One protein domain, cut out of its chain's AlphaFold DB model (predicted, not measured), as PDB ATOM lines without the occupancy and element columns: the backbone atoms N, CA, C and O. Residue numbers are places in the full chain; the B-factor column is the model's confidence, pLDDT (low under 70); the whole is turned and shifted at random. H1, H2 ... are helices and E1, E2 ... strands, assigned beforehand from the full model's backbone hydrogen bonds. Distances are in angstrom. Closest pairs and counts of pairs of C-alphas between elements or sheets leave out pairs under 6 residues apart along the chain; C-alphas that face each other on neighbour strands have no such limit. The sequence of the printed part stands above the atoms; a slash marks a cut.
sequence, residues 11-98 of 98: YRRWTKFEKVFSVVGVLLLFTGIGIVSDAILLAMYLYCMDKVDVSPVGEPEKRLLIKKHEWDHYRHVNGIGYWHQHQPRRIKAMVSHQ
ATOM      1  N   TYR A  11     -25.536  10.618 -25.078       84.88
ATOM      2  CA  TYR A  11     -25.490  12.041 -25.418       84.88
ATOM      3  C   TYR A  11     -24.374  12.747 -24.648       84.88
ATOM      4  O   TYR A  11     -24.049  12.380 -23.517       84.88
ATOM      5  N   ARG A  12     -23.805  13.795 -25.245       83.38
ATOM      6  CA  ARG A  12     -22.784  14.626 -24.609       83.38
ATOM      7  C   ARG A  12     -23.435  15.640 -23.689       83.38
ATOM      8  O   ARG A  12     -24.355  16.365 -24.073       83.38
ATOM      9  N   ARG A  13     -22.920  15.760 -22.475       81.69
ATOM     10  CA  ARG A  13     -23.357  16.797 -21.546       81.69
ATOM     11  C   ARG A  13     -22.577  18.082 -21.745       81.69
ATOM     12  O   ARG A  13     -21.400  18.070 -22.077       81.69
ATOM     13  N   TRP A  14     -23.266  19.190 -21.500       74.38
ATOM     14  CA  TRP A  14     -22.612  20.472 -21.291       74.38
ATOM     15  C   TRP A  14     -21.849  20.417 -19.975       74.38
ATOM     16  O   TRP A  14     -22.461  20.275 -18.909       74.38
ATOM     17  N   THR A  15     -20.532  20.554 -20.043       75.19
ATOM     18  CA  THR A  15     -19.729  20.755 -18.839       75.19
ATOM     19  C   THR A  15     -20.061  22.118 -18.225       75.19
ATOM     20  O   THR A  15     -20.466  23.062 -18.913       75.19
ATOM     21  N   LYS A  16     -19.915  22.254 -16.898       72.75
ATOM     22  CA  LYS A  16     -20.071  23.566 -16.238       72.75
ATOM     23  C   LYS A  16     -19.102  24.590 -16.840       72.75
ATOM     24  O   LYS A  16     -19.477  25.744 -17.011       72.75
ATOM     25  N   PHE A  17     -17.906  24.131 -17.208       70.88
ATOM     26  CA  PHE A  17     -16.886  24.931 -17.870       70.88
ATOM     27  C   PHE A  17     -17.370  25.478 -19.216       70.88
ATOM     28  O   PHE A  17     -17.311  26.681 -19.416       70.88
ATOM     29  N   GLU A  18     -17.943  24.644 -20.089       71.62
ATOM     30  CA  GLU A  18     -18.494  25.099 -21.377       71.62
ATOM     31  C   GLU A  18     -19.583  26.159 -21.237       71.62
ATOM     32  O   GLU A  18     -19.645  27.089 -22.037       71.62
ATOM     33  N   LYS A  19     -20.444  26.042 -20.220       76.94
ATOM     34  CA  LYS A  19     -21.489  27.043 -19.970       76.94
ATOM     35  C   LYS A  19     -20.890  28.385 -19.569       76.94
ATOM     36  O   LYS A  19     -21.289  29.410 -20.108       76.94
ATOM     37  N   VAL A  20     -19.935  28.371 -18.637       77.12
ATOM     38  CA  VAL A  20     -19.236  29.586 -18.194       77.12
ATOM     39  C   VAL A  20     -18.470  30.198 -19.358       77.12
ATOM     40  O   VAL A  20     -18.604  31.385 -19.622       77.12
ATOM     41  N   PHE A  21     -17.742  29.370 -20.100       77.38
ATOM     42  CA  PHE A  21     -16.983  29.773 -21.269       77.38
ATOM     43  C   PHE A  21     -17.873  30.429 -22.336       77.38
ATOM     44  O   PHE A  21     -17.549  31.506 -22.819       77.38
ATOM     45  N   SER A  22     -19.037  29.845 -22.640       76.81
ATOM     46  CA  SER A  22     -19.992  30.428 -23.587       76.81
ATOM     47  C   SER A  22     -20.549  31.774 -23.115       76.81
ATOM     48  O   SER A  22     -20.714  32.671 -23.934       76.81
ATOM     49  N   VAL A  23     -20.839  31.935 -21.820       81.19
ATOM     50  CA  VAL A  23     -21.331  33.210 -21.267       81.19
ATOM     51  C   VAL A  23     -20.240  34.280 -21.315       81.19
ATOM     52  O   VAL A  23     -20.505  35.404 -21.732       81.19
ATOM     53  N   VAL A  24     -19.011  33.927 -20.930       79.19
ATOM     54  CA  VAL A  24     -17.858  34.837 -20.959       79.19
ATOM     55  C   VAL A  24     -17.528  35.257 -22.390       79.19
ATOM     56  O   VAL A  24     -17.342  36.446 -22.628       79.19
ATOM     57  N   GLY A  25     -17.523  34.321 -23.342       75.38
ATOM     58  CA  GLY A  25     -17.300  34.625 -24.757       75.38
ATOM     59  C   GLY A  25     -18.346  35.590 -25.319       75.38
ATOM     60  O   GLY A  25     -18.002  36.624 -25.888       75.38
ATOM     61  N   VAL A  26     -19.636  35.346 -25.040       78.62
ATOM     62  CA  VAL A  26     -20.722  36.258 -25.448       78.62
ATOM     63  C   VAL A  26     -20.548  37.654 -24.850       78.62
ATOM     64  O   VAL A  26     -20.720  38.637 -25.564       78.62
ATOM     65  N   LEU A  27     -20.183  37.769 -23.570       77.88
ATOM     66  CA  LEU A  27     -19.944  39.067 -22.931       77.88
ATOM     67  C   LEU A  27     -18.741  39.801 -23.538       77.88
ATOM     68  O   LEU A  27     -18.798  41.016 -23.728       77.88
ATOM     69  N   LEU A  28     -17.673  39.075 -23.876       75.81
ATOM     70  CA  LEU A  28     -16.483  39.650 -24.499       75.81
ATOM     71  C   LEU A  28     -16.763  40.167 -25.909       75.81
ATOM     72  O   LEU A  28     -16.230  41.217 -26.254       75.81
ATOM     73  N   LEU A  29     -17.637  39.519 -26.686       71.94
ATOM     74  CA  LEU A  29     -18.025  39.991 -28.024       71.94
ATOM     75  C   LEU A  29     -18.616  41.414 -28.025       71.94
ATOM     76  O   LEU A  29     -18.482  42.119 -29.022       71.94
ATOM     77  N   PHE A  30     -19.221  41.865 -26.919       73.50
ATOM     78  CA  PHE A  30     -19.743  43.234 -26.782       73.50
ATOM     79  C   PHE A  30     -18.678  44.272 -26.401       73.50
ATOM     80  O   PHE A  30     -18.916  45.474 -26.502       73.50
ATOM     81  N   THR A  31     -17.492  43.832 -25.989       69.75
ATOM     82  CA  THR A  31     -16.338  44.708 -25.777       69.75
ATOM     83  C   THR A  31     -15.552  44.756 -27.087       69.75
ATOM     84  O   THR A  31     -15.208  43.713 -27.623       69.75
ATOM     85  N   GLY A  32     -15.273  45.930 -27.663       62.53
ATOM     86  CA  GLY A  32     -14.728  46.077 -29.033       62.53
ATOM     87  C   GLY A  32     -13.376  45.397 -29.349       62.53
ATOM     88  O   GLY A  32     -12.891  45.511 -30.468       62.53
ATOM     89  N   ILE A  33     -12.773  44.683 -28.394       65.69
ATOM     90  CA  ILE A  33     -11.539  43.880 -28.519       65.69
ATOM     91  C   ILE A  33     -11.862  42.358 -28.521       65.69
ATOM     92  O   ILE A  33     -10.993  41.511 -28.722       65.69
ATOM     93  N   GLY A  34     -13.133  41.992 -28.336       63.81
ATOM     94  CA  GLY A  34     -13.602  40.653 -27.985       63.81
ATOM     95  C   GLY A  34     -13.300  39.544 -28.981       63.81
ATOM     96  O   GLY A  34     -13.059  38.423 -28.560       63.81
ATOM     97  N   ILE A  35     -13.257  39.838 -30.282       68.62
ATOM     98  CA  ILE A  35     -13.136  38.807 -31.329       68.62
ATOM     99  C   ILE A  35     -11.802  38.046 -31.226       68.62
ATOM    100  O   ILE A  35     -11.778  36.824 -31.350       68.62
ATOM    101  N   VAL A  36     -10.692  38.747 -30.966       71.31
ATOM    102  CA  VAL A  36      -9.363  38.114 -30.858       71.31
ATOM    103  C   VAL A  36      -9.269  37.278 -29.580       71.31
ATOM    104  O   VAL A  36      -8.785  36.147 -29.610       71.31
ATOM    105  N   SER A  37      -9.783  37.805 -28.468       71.00
ATOM    106  CA  SER A  37      -9.832  37.092 -27.190       71.00
ATOM    107  C   SER A  37     -10.712  35.844 -27.260       71.00
ATOM    108  O   SER A  37     -10.326  34.802 -26.737       71.00
ATOM    109  N   ASP A  38     -11.853  35.919 -27.947       70.62
ATOM    110  CA  ASP A  38     -12.777  34.798 -28.127       70.62
ATOM    111  C   ASP A  38     -12.157  33.694 -28.997       70.62
ATOM    112  O   ASP A  38     -12.243  32.513 -28.662       70.62
ATOM    113  N   ALA A  39     -11.412  34.060 -30.047       73.56
ATOM    114  CA  ALA A  39     -10.672  33.103 -30.868       73.56
ATOM    115  C   ALA A  39      -9.577  32.359 -30.074       73.56
ATOM    116  O   ALA A  39      -9.437  31.141 -30.208       73.56
ATOM    117  N   ILE A  40      -8.825  33.063 -29.218       79.19
ATOM    118  CA  ILE A  40      -7.795  32.458 -28.350       79.19
ATOM    119  C   ILE A  40      -8.440  31.531 -27.321       79.19
ATOM    120  O   ILE A  40      -7.988  30.402 -27.122       79.19
ATOM    121  N   LEU A  41      -9.519  31.993 -26.691       74.81
ATOM    122  CA  LEU A  41     -10.310  31.203 -25.762       74.81
ATOM    123  C   LEU A  41     -10.803  29.921 -26.446       74.81
ATOM    124  O   LEU A  41     -10.669  28.836 -25.878       74.81
ATOM    125  N   LEU A  42     -11.339  30.020 -27.668       77.19
ATOM    126  CA  LEU A  42     -11.872  28.882 -28.418       77.19
ATOM    127  C   LEU A  42     -10.763  27.884 -28.767       77.19
ATOM    128  O   LEU A  42     -10.942  26.678 -28.596       77.19
ATOM    129  N   ALA A  43      -9.602  28.371 -29.206       75.44
ATOM    130  CA  ALA A  43      -8.443  27.534 -29.499       75.44
ATOM    131  C   ALA A  43      -7.931  26.812 -28.243       75.44
ATOM    132  O   ALA A  43      -7.689  25.604 -28.275       75.44
ATOM    133  N   MET A  44      -7.834  27.520 -27.115       74.69
ATOM    134  CA  MET A  44      -7.412  26.944 -25.837       74.69
ATOM    135  C   MET A  44      -8.417  25.905 -25.331       74.69
ATOM    136  O   MET A  44      -8.029  24.841 -24.853       74.69
ATOM    137  N   TYR A  45      -9.710  26.166 -25.508       73.44
ATOM    138  CA  TYR A  45     -10.766  25.213 -25.204       73.44
ATOM    139  C   TYR A  45     -10.661  23.941 -26.058       73.44
ATOM    140  O   TYR A  45     -10.704  22.829 -25.529       73.44
ATOM    141  N   LEU A  46     -10.460  24.090 -27.372       71.31
ATOM    142  CA  LEU A  46     -10.272  22.962 -28.285       71.31
ATOM    143  C   LEU A  46      -9.018  22.143 -27.952       71.31
ATOM    144  O   LEU A  46      -9.064  20.919 -28.098       71.31
ATOM    145  N   TYR A  47      -7.952  22.800 -27.490       69.00
ATOM    146  CA  TYR A  47      -6.696  22.174 -27.079       69.00
ATOM    147  C   TYR A  47      -6.812  21.432 -25.738       69.00
ATOM    148  O   TYR A  47      -6.329  20.311 -25.610       69.00
ATOM    149  N   CYS A  48      -7.497  22.007 -24.744       68.44
ATOM    150  CA  CYS A  48      -7.679  21.377 -23.429       68.44
ATOM    151  C   CYS A  48      -8.735  20.258 -23.417       68.44
ATOM    152  O   CYS A  48      -8.762  19.439 -22.495       68.44
ATOM    153  N   MET A  49      -9.616  20.206 -24.416       71.50
ATOM    154  CA  MET A  49     -10.639  19.169 -24.548       71.50
ATOM    155  C   MET A  49     -10.053  17.824 -25.007       71.50
ATOM    156  O   MET A  49     -10.204  17.432 -26.162       71.50
ATOM    157  N   ASP A  50      -9.442  17.073 -24.092       74.75
ATOM    158  CA  ASP A  50      -9.048  15.672 -24.338       74.75
ATOM    159  C   ASP A  50     -10.151  14.670 -23.939       74.75
ATOM    160  O   ASP A  50     -10.253  13.564 -24.478       74.75
ATOM    161  N   LYS A  51     -11.037  15.064 -23.016       79.06
ATOM    162  CA  LYS A  51     -12.092  14.203 -22.465       79.06
ATOM    163  C   LYS A  51     -13.448  14.890 -22.483       79.06
ATOM    164  O   LYS A  51     -13.540  16.087 -22.228       79.06
ATOM    165  N   VAL A  52     -14.496  14.128 -22.768       82.25
ATOM    166  CA  VAL A  52     -15.880  14.602 -22.834       82.25
ATOM    167  C   VAL A  52     -16.752  13.848 -21.833       82.25
ATOM    168  O   VAL A  52     -16.618  12.637 -21.658       82.25
ATOM    169  N   ASP A  53     -17.672  14.574 -21.199       84.69
ATOM    170  CA  ASP A  53     -18.709  13.985 -20.355       84.69
ATOM    171  C   ASP A  53     -19.885  13.517 -21.214       84.69
ATOM    172  O   ASP A  53     -20.524  14.310 -21.918       84.69
ATOM    173  N   VAL A  54     -20.211  12.233 -21.116       84.19
ATOM    174  CA  VAL A  54     -21.352  11.615 -21.788       84.19
ATOM    175  C   VAL A  54     -22.257  10.920 -20.782       84.19
ATOM    176  O   VAL A  54     -21.830  10.465 -19.722       84.19
ATOM    177  N   SER A  55     -23.540  10.855 -21.108       85.31
ATOM    178  CA  SER A  55     -24.536  10.141 -20.319       85.31
ATOM    179  C   SER A  55     -25.419   9.300 -21.239       85.31
ATOM    180  O   SER A  55     -25.729   9.738 -22.349       85.31
ATOM    181  N   PRO A  56     -25.847   8.110 -20.803       84.62
ATOM    182  CA  PRO A  56     -26.840   7.325 -21.523       84.62
ATOM    183  C   PRO A  56     -28.200   8.043 -21.562       84.62
ATOM    184  O   PRO A  56     -28.619   8.721 -20.617       84.62
ATOM    185  N   VAL A  57     -28.905   7.905 -22.681       81.06
ATOM    186  CA  VAL A  57     -30.264   8.413 -22.862       81.06
ATOM    187  C   VAL A  57     -31.218   7.559 -22.026       81.06
ATOM    188  O   VAL A  57     -31.395   6.379 -22.295       81.06
ATOM    189  N   GLY A  58     -31.854   8.170 -21.024       78.81
ATOM    190  CA  GLY A  58     -32.747   7.490 -20.072       78.81
ATOM    191  C   GLY A  58     -32.184   7.427 -18.653       78.81
ATOM    192  O   GLY A  58     -32.953   7.462 -17.701       78.81
ATOM    193  N   GLU A  59     -30.858   7.479 -18.501       83.00
ATOM    194  CA  GLU A  59     -30.176   7.475 -17.201       83.00
ATOM    195  C   GLU A  59     -29.249   8.701 -17.069       83.00
ATOM    196  O   GLU A  59     -28.023   8.599 -17.147       83.00
ATOM    197  N   PRO A  60     -29.812   9.907 -16.869       76.81
ATOM    198  CA  PRO A  60     -29.029  11.137 -16.795       76.81
ATOM    199  C   PRO A  60     -28.121  11.198 -15.559       76.81
ATOM    200  O   PRO A  60     -27.239  12.049 -15.499       76.81
ATOM    201  N   GLU A  61     -28.311  10.360 -14.548       78.62
ATOM    202  CA  GLU A  61     -27.459  10.380 -13.355       78.62
ATOM    203  C   GLU A  61     -26.092   9.738 -13.610       78.62
ATOM    204  O   GLU A  61     -25.091  10.197 -13.058       78.62
ATOM    205  N   LYS A  62     -26.013   8.775 -14.539       81.06
ATOM    206  CA  LYS A  62     -24.748   8.155 -14.933       81.06
ATOM    207  C   LYS A  62     -23.930   9.108 -15.794       81.06
ATOM    208  O   LYS A  62     -24.327   9.486 -16.899       81.06
ATOM    209  N   ARG A  63     -22.774   9.516 -15.276       81.19
ATOM    210  CA  ARG A  63     -21.776  10.318 -15.991       81.19
ATOM    211  C   ARG A  63     -20.601   9.425 -16.336       81.19
ATOM    212  O   ARG A  63     -20.026   8.807 -15.449       81.19
ATOM    213  N   LEU A  64     -20.280   9.372 -17.616       83.25
ATOM    214  CA  LEU A  64     -19.152   8.634 -18.152       83.25
ATOM    215  C   LEU A  64     -18.213   9.641 -18.794       83.25
ATOM    216  O   LEU A  64     -18.649  10.522 -19.534       83.25
ATOM    217  N   LEU A  65     -16.930   9.517 -18.492       83.88
ATOM    218  CA  LEU A  65     -15.921  10.468 -18.927       83.88
ATOM    219  C   LEU A  65     -15.026   9.753 -19.939       83.88
ATOM    220  O   LEU A  65     -14.128   8.996 -19.569       83.88
ATOM    221  N   ILE A  66     -15.324   9.948 -21.222       84.25
ATOM    222  CA  ILE A  66     -14.669   9.241 -22.333       84.25
ATOM    223  C   ILE A  66     -13.707  10.167 -23.070       84.25
ATOM    224  O   ILE A  66     -13.803  11.394 -22.981       84.25
ATOM    225  N   LYS A  67     -12.758   9.598 -23.813       84.56
ATOM    226  CA  LYS A  67     -11.843  10.415 -24.615       84.56
ATOM    227  C   LYS A  67     -12.587  11.057 -25.783       84.56
ATOM    228  O   LYS A  67     -13.465  10.445 -26.388       84.56
ATOM    229  N   LYS A  68     -12.202  12.284 -26.142       83.56
ATOM    230  CA  LYS A  68     -12.830  13.037 -27.238       83.56
ATOM    231  C   LYS A  68     -12.806  12.268 -28.560       83.56
ATOM    232  O   LYS A  68     -13.808  12.257 -29.260       83.56
ATOM    233  N   HIS A  69     -11.711  11.575 -28.873       83.75
ATOM    234  CA  HIS A  69     -11.619  10.799 -30.112       83.75
ATOM    235  C   HIS A  69     -12.585   9.602 -30.148       83.75
ATOM    236  O   HIS A  69     -13.139   9.309 -31.203       83.75
ATOM    237  N   GLU A  70     -12.830   8.933 -29.013       83.44
ATOM    238  CA  GLU A  70     -13.814   7.842 -28.931       83.44
ATOM    239  C   GLU A  70     -15.231   8.386 -29.126       83.44
ATOM    240  O   GLU A  70     -16.040   7.793 -29.839       83.44
ATOM    241  N   TRP A  71     -15.519   9.556 -28.550       86.06
ATOM    242  CA  TRP A  71     -16.788  10.243 -28.764       86.06
ATOM    243  C   TRP A  71     -16.988  10.691 -30.209       86.06
ATOM    244  O   TRP A  71     -18.073  10.526 -30.764       86.06
ATOM    245  N   ASP A  72     -15.956  11.266 -30.819       84.69
ATOM    246  CA  ASP A  72     -16.009  11.734 -32.199       84.69
ATOM    247  C   ASP A  72     -16.199  10.554 -33.159       84.69
ATOM    248  O   ASP A  72     -17.018  10.650 -34.073       84.69
ATOM    249  N   HIS A  73     -15.549   9.416 -32.892       85.56
ATOM    250  CA  HIS A  73     -15.789   8.171 -33.617       85.56
ATOM    251  C   HIS A  73     -17.236   7.683 -33.450       85.56
ATOM    252  O   HIS A  73     -17.919   7.449 -34.446       85.56
ATOM    253  N   TYR A  74     -17.747   7.615 -32.216       84.50
ATOM    254  CA  TYR A  74     -19.135   7.229 -31.948       84.50
ATOM    255  C   TYR A  74     -20.136   8.141 -32.671       84.50
ATOM    256  O   TYR A  74     -21.053   7.650 -33.330       84.50
ATOM    257  N   ARG A  75     -19.955   9.467 -32.605       87.12
ATOM    258  CA  ARG A  75     -20.813  10.417 -33.328       87.12
ATOM    259  C   ARG A  75     -20.759  10.209 -34.830       87.12
ATOM    260  O   ARG A  75     -21.797  10.323 -35.473       87.12
ATOM    261  N   HIS A  76     -19.577   9.939 -35.375       84.81
ATOM    262  CA  HIS A  76     -19.404   9.727 -36.804       84.81
ATOM    263  C   HIS A  76     -20.138   8.467 -37.278       84.81
ATOM    264  O   HIS A  76     -20.893   8.538 -38.242       84.81
ATOM    265  N   VAL A  77     -20.001   7.355 -36.550       85.56
ATOM    266  CA  VAL A  77     -20.679   6.082 -36.856       85.56
ATOM    267  C   VAL A  77     -22.207   6.199 -36.737       85.56
ATOM    268  O   VAL A  77     -22.936   5.655 -37.560       85.56
ATOM    269  N   ASN A  78     -22.699   6.955 -35.751       80.31
ATOM    270  CA  ASN A  78     -24.133   7.124 -35.474       80.31
ATOM    271  C   ASN A  78     -24.766   8.354 -36.165       80.31
ATOM    272  O   ASN A  78     -25.867   8.766 -35.805       80.31
ATOM    273  N   GLY A  79     -24.052   9.028 -37.078       80.62
ATOM    274  CA  GLY A  79     -24.573  10.201 -37.798       80.62
ATOM    275  C   GLY A  79     -24.928  11.415 -36.918       80.62
ATOM    276  O   GLY A  79     -25.685  12.296 -37.333       80.62
ATOM    277  N   ILE A  80     -24.397  11.505 -35.695       83.62
ATOM    278  CA  ILE A  80     -24.737  12.566 -34.740       83.62
ATOM    279  C   ILE A  80     -23.951  13.841 -35.075       83.62
ATOM    280  O   ILE A  80     -22.755  13.979 -34.786       83.62
ATOM    281  N   GLY A  81     -24.650  14.834 -35.627       79.44
ATOM    282  CA  GLY A  81     -24.076  16.152 -35.907       79.44
ATOM    283  C   GLY A  81     -23.556  16.874 -34.653       79.44
ATOM    284  O   GLY A  81     -24.111  16.741 -33.560       79.44
ATOM    285  N   TYR A  82     -22.516  17.701 -34.819       73.88
ATOM    286  CA  TYR A  82     -21.843  18.425 -33.724       73.88
ATOM    287  C   TYR A  82     -22.802  19.296 -32.897       73.88
ATOM    288  O   TYR A  82     -22.703  19.362 -31.677       73.88
ATOM    289  N   TRP A  83     -23.790  19.906 -33.549       74.62
ATOM    290  CA  TRP A  83     -24.808  20.744 -32.907       74.62
ATOM    291  C   TRP A  83     -25.860  19.948 -32.124       74.62
ATOM    292  O   TRP A  83     -26.491  20.464 -31.203       74.62
ATOM    293  N   HIS A  84     -26.053  18.676 -32.474       76.94
ATOM    294  CA  HIS A  84     -27.125  17.835 -31.938       76.94
ATOM    295  C   HIS A  84     -26.675  16.959 -30.771       76.94
ATOM    296  O   HIS A  84     -27.515  16.417 -30.057       76.94
ATOM    297  N   GLN A  85     -25.364  16.884 -30.528       80.69
ATOM    298  CA  GLN A  85     -24.738  16.019 -29.527       80.69
ATOM    299  C   GLN A  85     -25.178  16.282 -28.077       80.69
ATOM    300  O   GLN A  85     -24.997  15.421 -27.221       80.69
ATOM    301  N   HIS A  86     -25.783  17.439 -27.805       80.94
ATOM    302  CA  HIS A  86     -26.274  17.824 -26.482       80.94
ATOM    303  C   HIS A  86     -27.780  17.607 -26.280       80.94
ATOM    304  O   HIS A  86     -28.304  17.897 -25.204       80.94
ATOM    305  N   GLN A  87     -28.497  17.131 -27.305       81.31
ATOM    306  CA  GLN A  87     -29.954  17.010 -27.290       81.31
ATOM    307  C   GLN A  87     -30.375  15.535 -27.202       81.31
ATOM    308  O   GLN A  87     -30.536  14.884 -28.238       81.31
ATOM    309  N   PRO A  88     -30.620  14.988 -25.995       79.94
ATOM    310  CA  PRO A  88     -30.863  13.553 -25.812       79.94
ATOM    311  C   PRO A  88     -32.074  13.042 -26.603       79.94
ATOM    312  O   PRO A  88     -32.023  11.958 -27.174       79.94
ATOM    313  N   ARG A  89     -33.149  13.840 -26.702       78.75
ATOM    314  CA  ARG A  89     -34.355  13.477 -27.471       78.75
ATOM    315  C   ARG A  89     -34.090  13.380 -28.975       78.75
ATOM    316  O   ARG A  89     -34.574  12.449 -29.609       78.75
ATOM    317  N   ARG A  90     -33.313  14.310 -29.542       76.31
ATOM    318  CA  ARG A  90     -32.977  14.288 -30.975       76.31
ATOM    319  C   ARG A  90     -31.984  13.184 -31.307       76.31
ATOM    320  O   ARG A  90     -32.143  12.558 -32.342       76.31
ATOM    321  N   ILE A  91     -31.016  12.914 -30.432       78.31
ATOM    322  CA  ILE A  91     -30.080  11.796 -30.622       78.31
ATOM    323  C   ILE A  91     -30.833  10.469 -30.589       78.31
ATOM    324  O   ILE A  91     -30.632   9.648 -31.473       78.31
ATOM    325  N   LYS A  92     -31.764  10.288 -29.640       79.25
ATOM    326  CA  LYS A  92     -32.628   9.100 -29.613       79.25
ATOM    327  C   LYS A  92     -33.392   8.924 -30.925       79.25
ATOM    328  O   LYS A  92     -33.438   7.819 -31.441       79.25
ATOM    329  N   ALA A  93     -33.964  10.000 -31.464       78.50
ATOM    330  CA  ALA A  93     -34.675   9.948 -32.738       78.50
ATOM    331  C   ALA A  93     -33.742   9.613 -33.918       78.50
ATOM    332  O   ALA A  93     -34.101   8.782 -34.737       78.50
ATOM    333  N   MET A  94     -32.545  10.207 -33.991       76.25
ATOM    334  CA  MET A  94     -31.589   9.948 -35.080       76.25
ATOM    335  C   MET A  94     -31.074   8.509 -35.068       76.25
ATOM    336  O   MET A  94     -31.100   7.853 -36.099       76.25
ATOM    337  N   VAL A  95     -30.660   8.014 -33.900       73.88
ATOM    338  CA  VAL A  95     -30.095   6.662 -33.764       73.88
ATOM    339  C   VAL A  95     -31.178   5.584 -33.871       73.88
ATOM    340  O   VAL A  95     -30.897   4.485 -34.317       73.88
ATOM    341  N   SER A  96     -32.429   5.884 -33.504       71.50
ATOM    342  CA  SER A  96     -33.548   4.934 -33.627       71.50
ATOM    343  C   SER A  96     -34.108   4.806 -35.049       71.50
ATOM    344  O   SER A  96     -34.916   3.910 -35.284       71.50
ATOM    345  N   HIS A  97     -33.765   5.722 -35.957       60.03
ATOM    346  CA  HIS A  97     -34.204   5.705 -37.359       60.03
ATOM    347  C   HIS A  97     -33.169   5.095 -38.314       60.03
ATOM    348  O   HIS A  97     -33.427   5.035 -39.517       60.03
ATOM    349  N   GLN A  98     -32.017   4.693 -37.783       55.03
ATOM    350  CA  GLN A  98     -30.897   4.106 -38.509       55.03
ATOM    351  C   GLN A  98     -30.923   2.583 -38.357       55.03
ATOM    352  O   GLN A  98     -30.582   1.905 -39.349       55.03
TER     353      GLN A  98
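What this domain is: This is residues 11 to 98 of the 98 residues of an uncharacterized protein of Lactobacillus antri DSM 16041 (UniProt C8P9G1). A helical hairpin, H1 and H2, reaches away from a small, loosely built head holding the strand hairpin E1 and E2, H3 and H4. The printed part has 88 residues, mostly helix, in the order H1, H2, E1, E2, H3, H4; E1 and E2 are antiparallel. It is loose, with a radius of gyration of the C-alphas of 15.0 A, and spans 45 by 25 by 22 A.

How they stand to each other: H1, residues 16 to 29, touches H2, residues 34 to 48, with residues 25 to 29 alone, at a shallow tilt of 21 degrees, opposite ways; their closest C-alphas, Leu 28 and Gly 34, are 4.6 A apart. Between E1, residues 51 to 56, and E2, residues 64 to 67, N 52 and O 66 are within hydrogen-bond range at 2.8 A. Residues 11 to 12 pair antiparallel with residues 54 to 55 of E1. The closest C-alphas of E1 and H3, residues 68 to 77, are Lys 51 and Lys 68, 5.0 A apart. H4, residues 88 to 96, is apart from H3. In the four helices every O i to N i+4 pair is within range.

Where its parts are: H1 runs 20.3 A from C-alpha 16 at (-20.071, 23.566, -16.238), and H2 20.7 A. H4 ends at C-alpha 96 at (-33.548, 4.934, -33.627).

The domain as a whole: The C-alphas farthest apart, Gly 32 and Gln 98, are 46.0 A apart. The printed part has no cut and no long link. The pLDDT is under 70 at residues 31 to 35, 47 to 48 and 97 to 98.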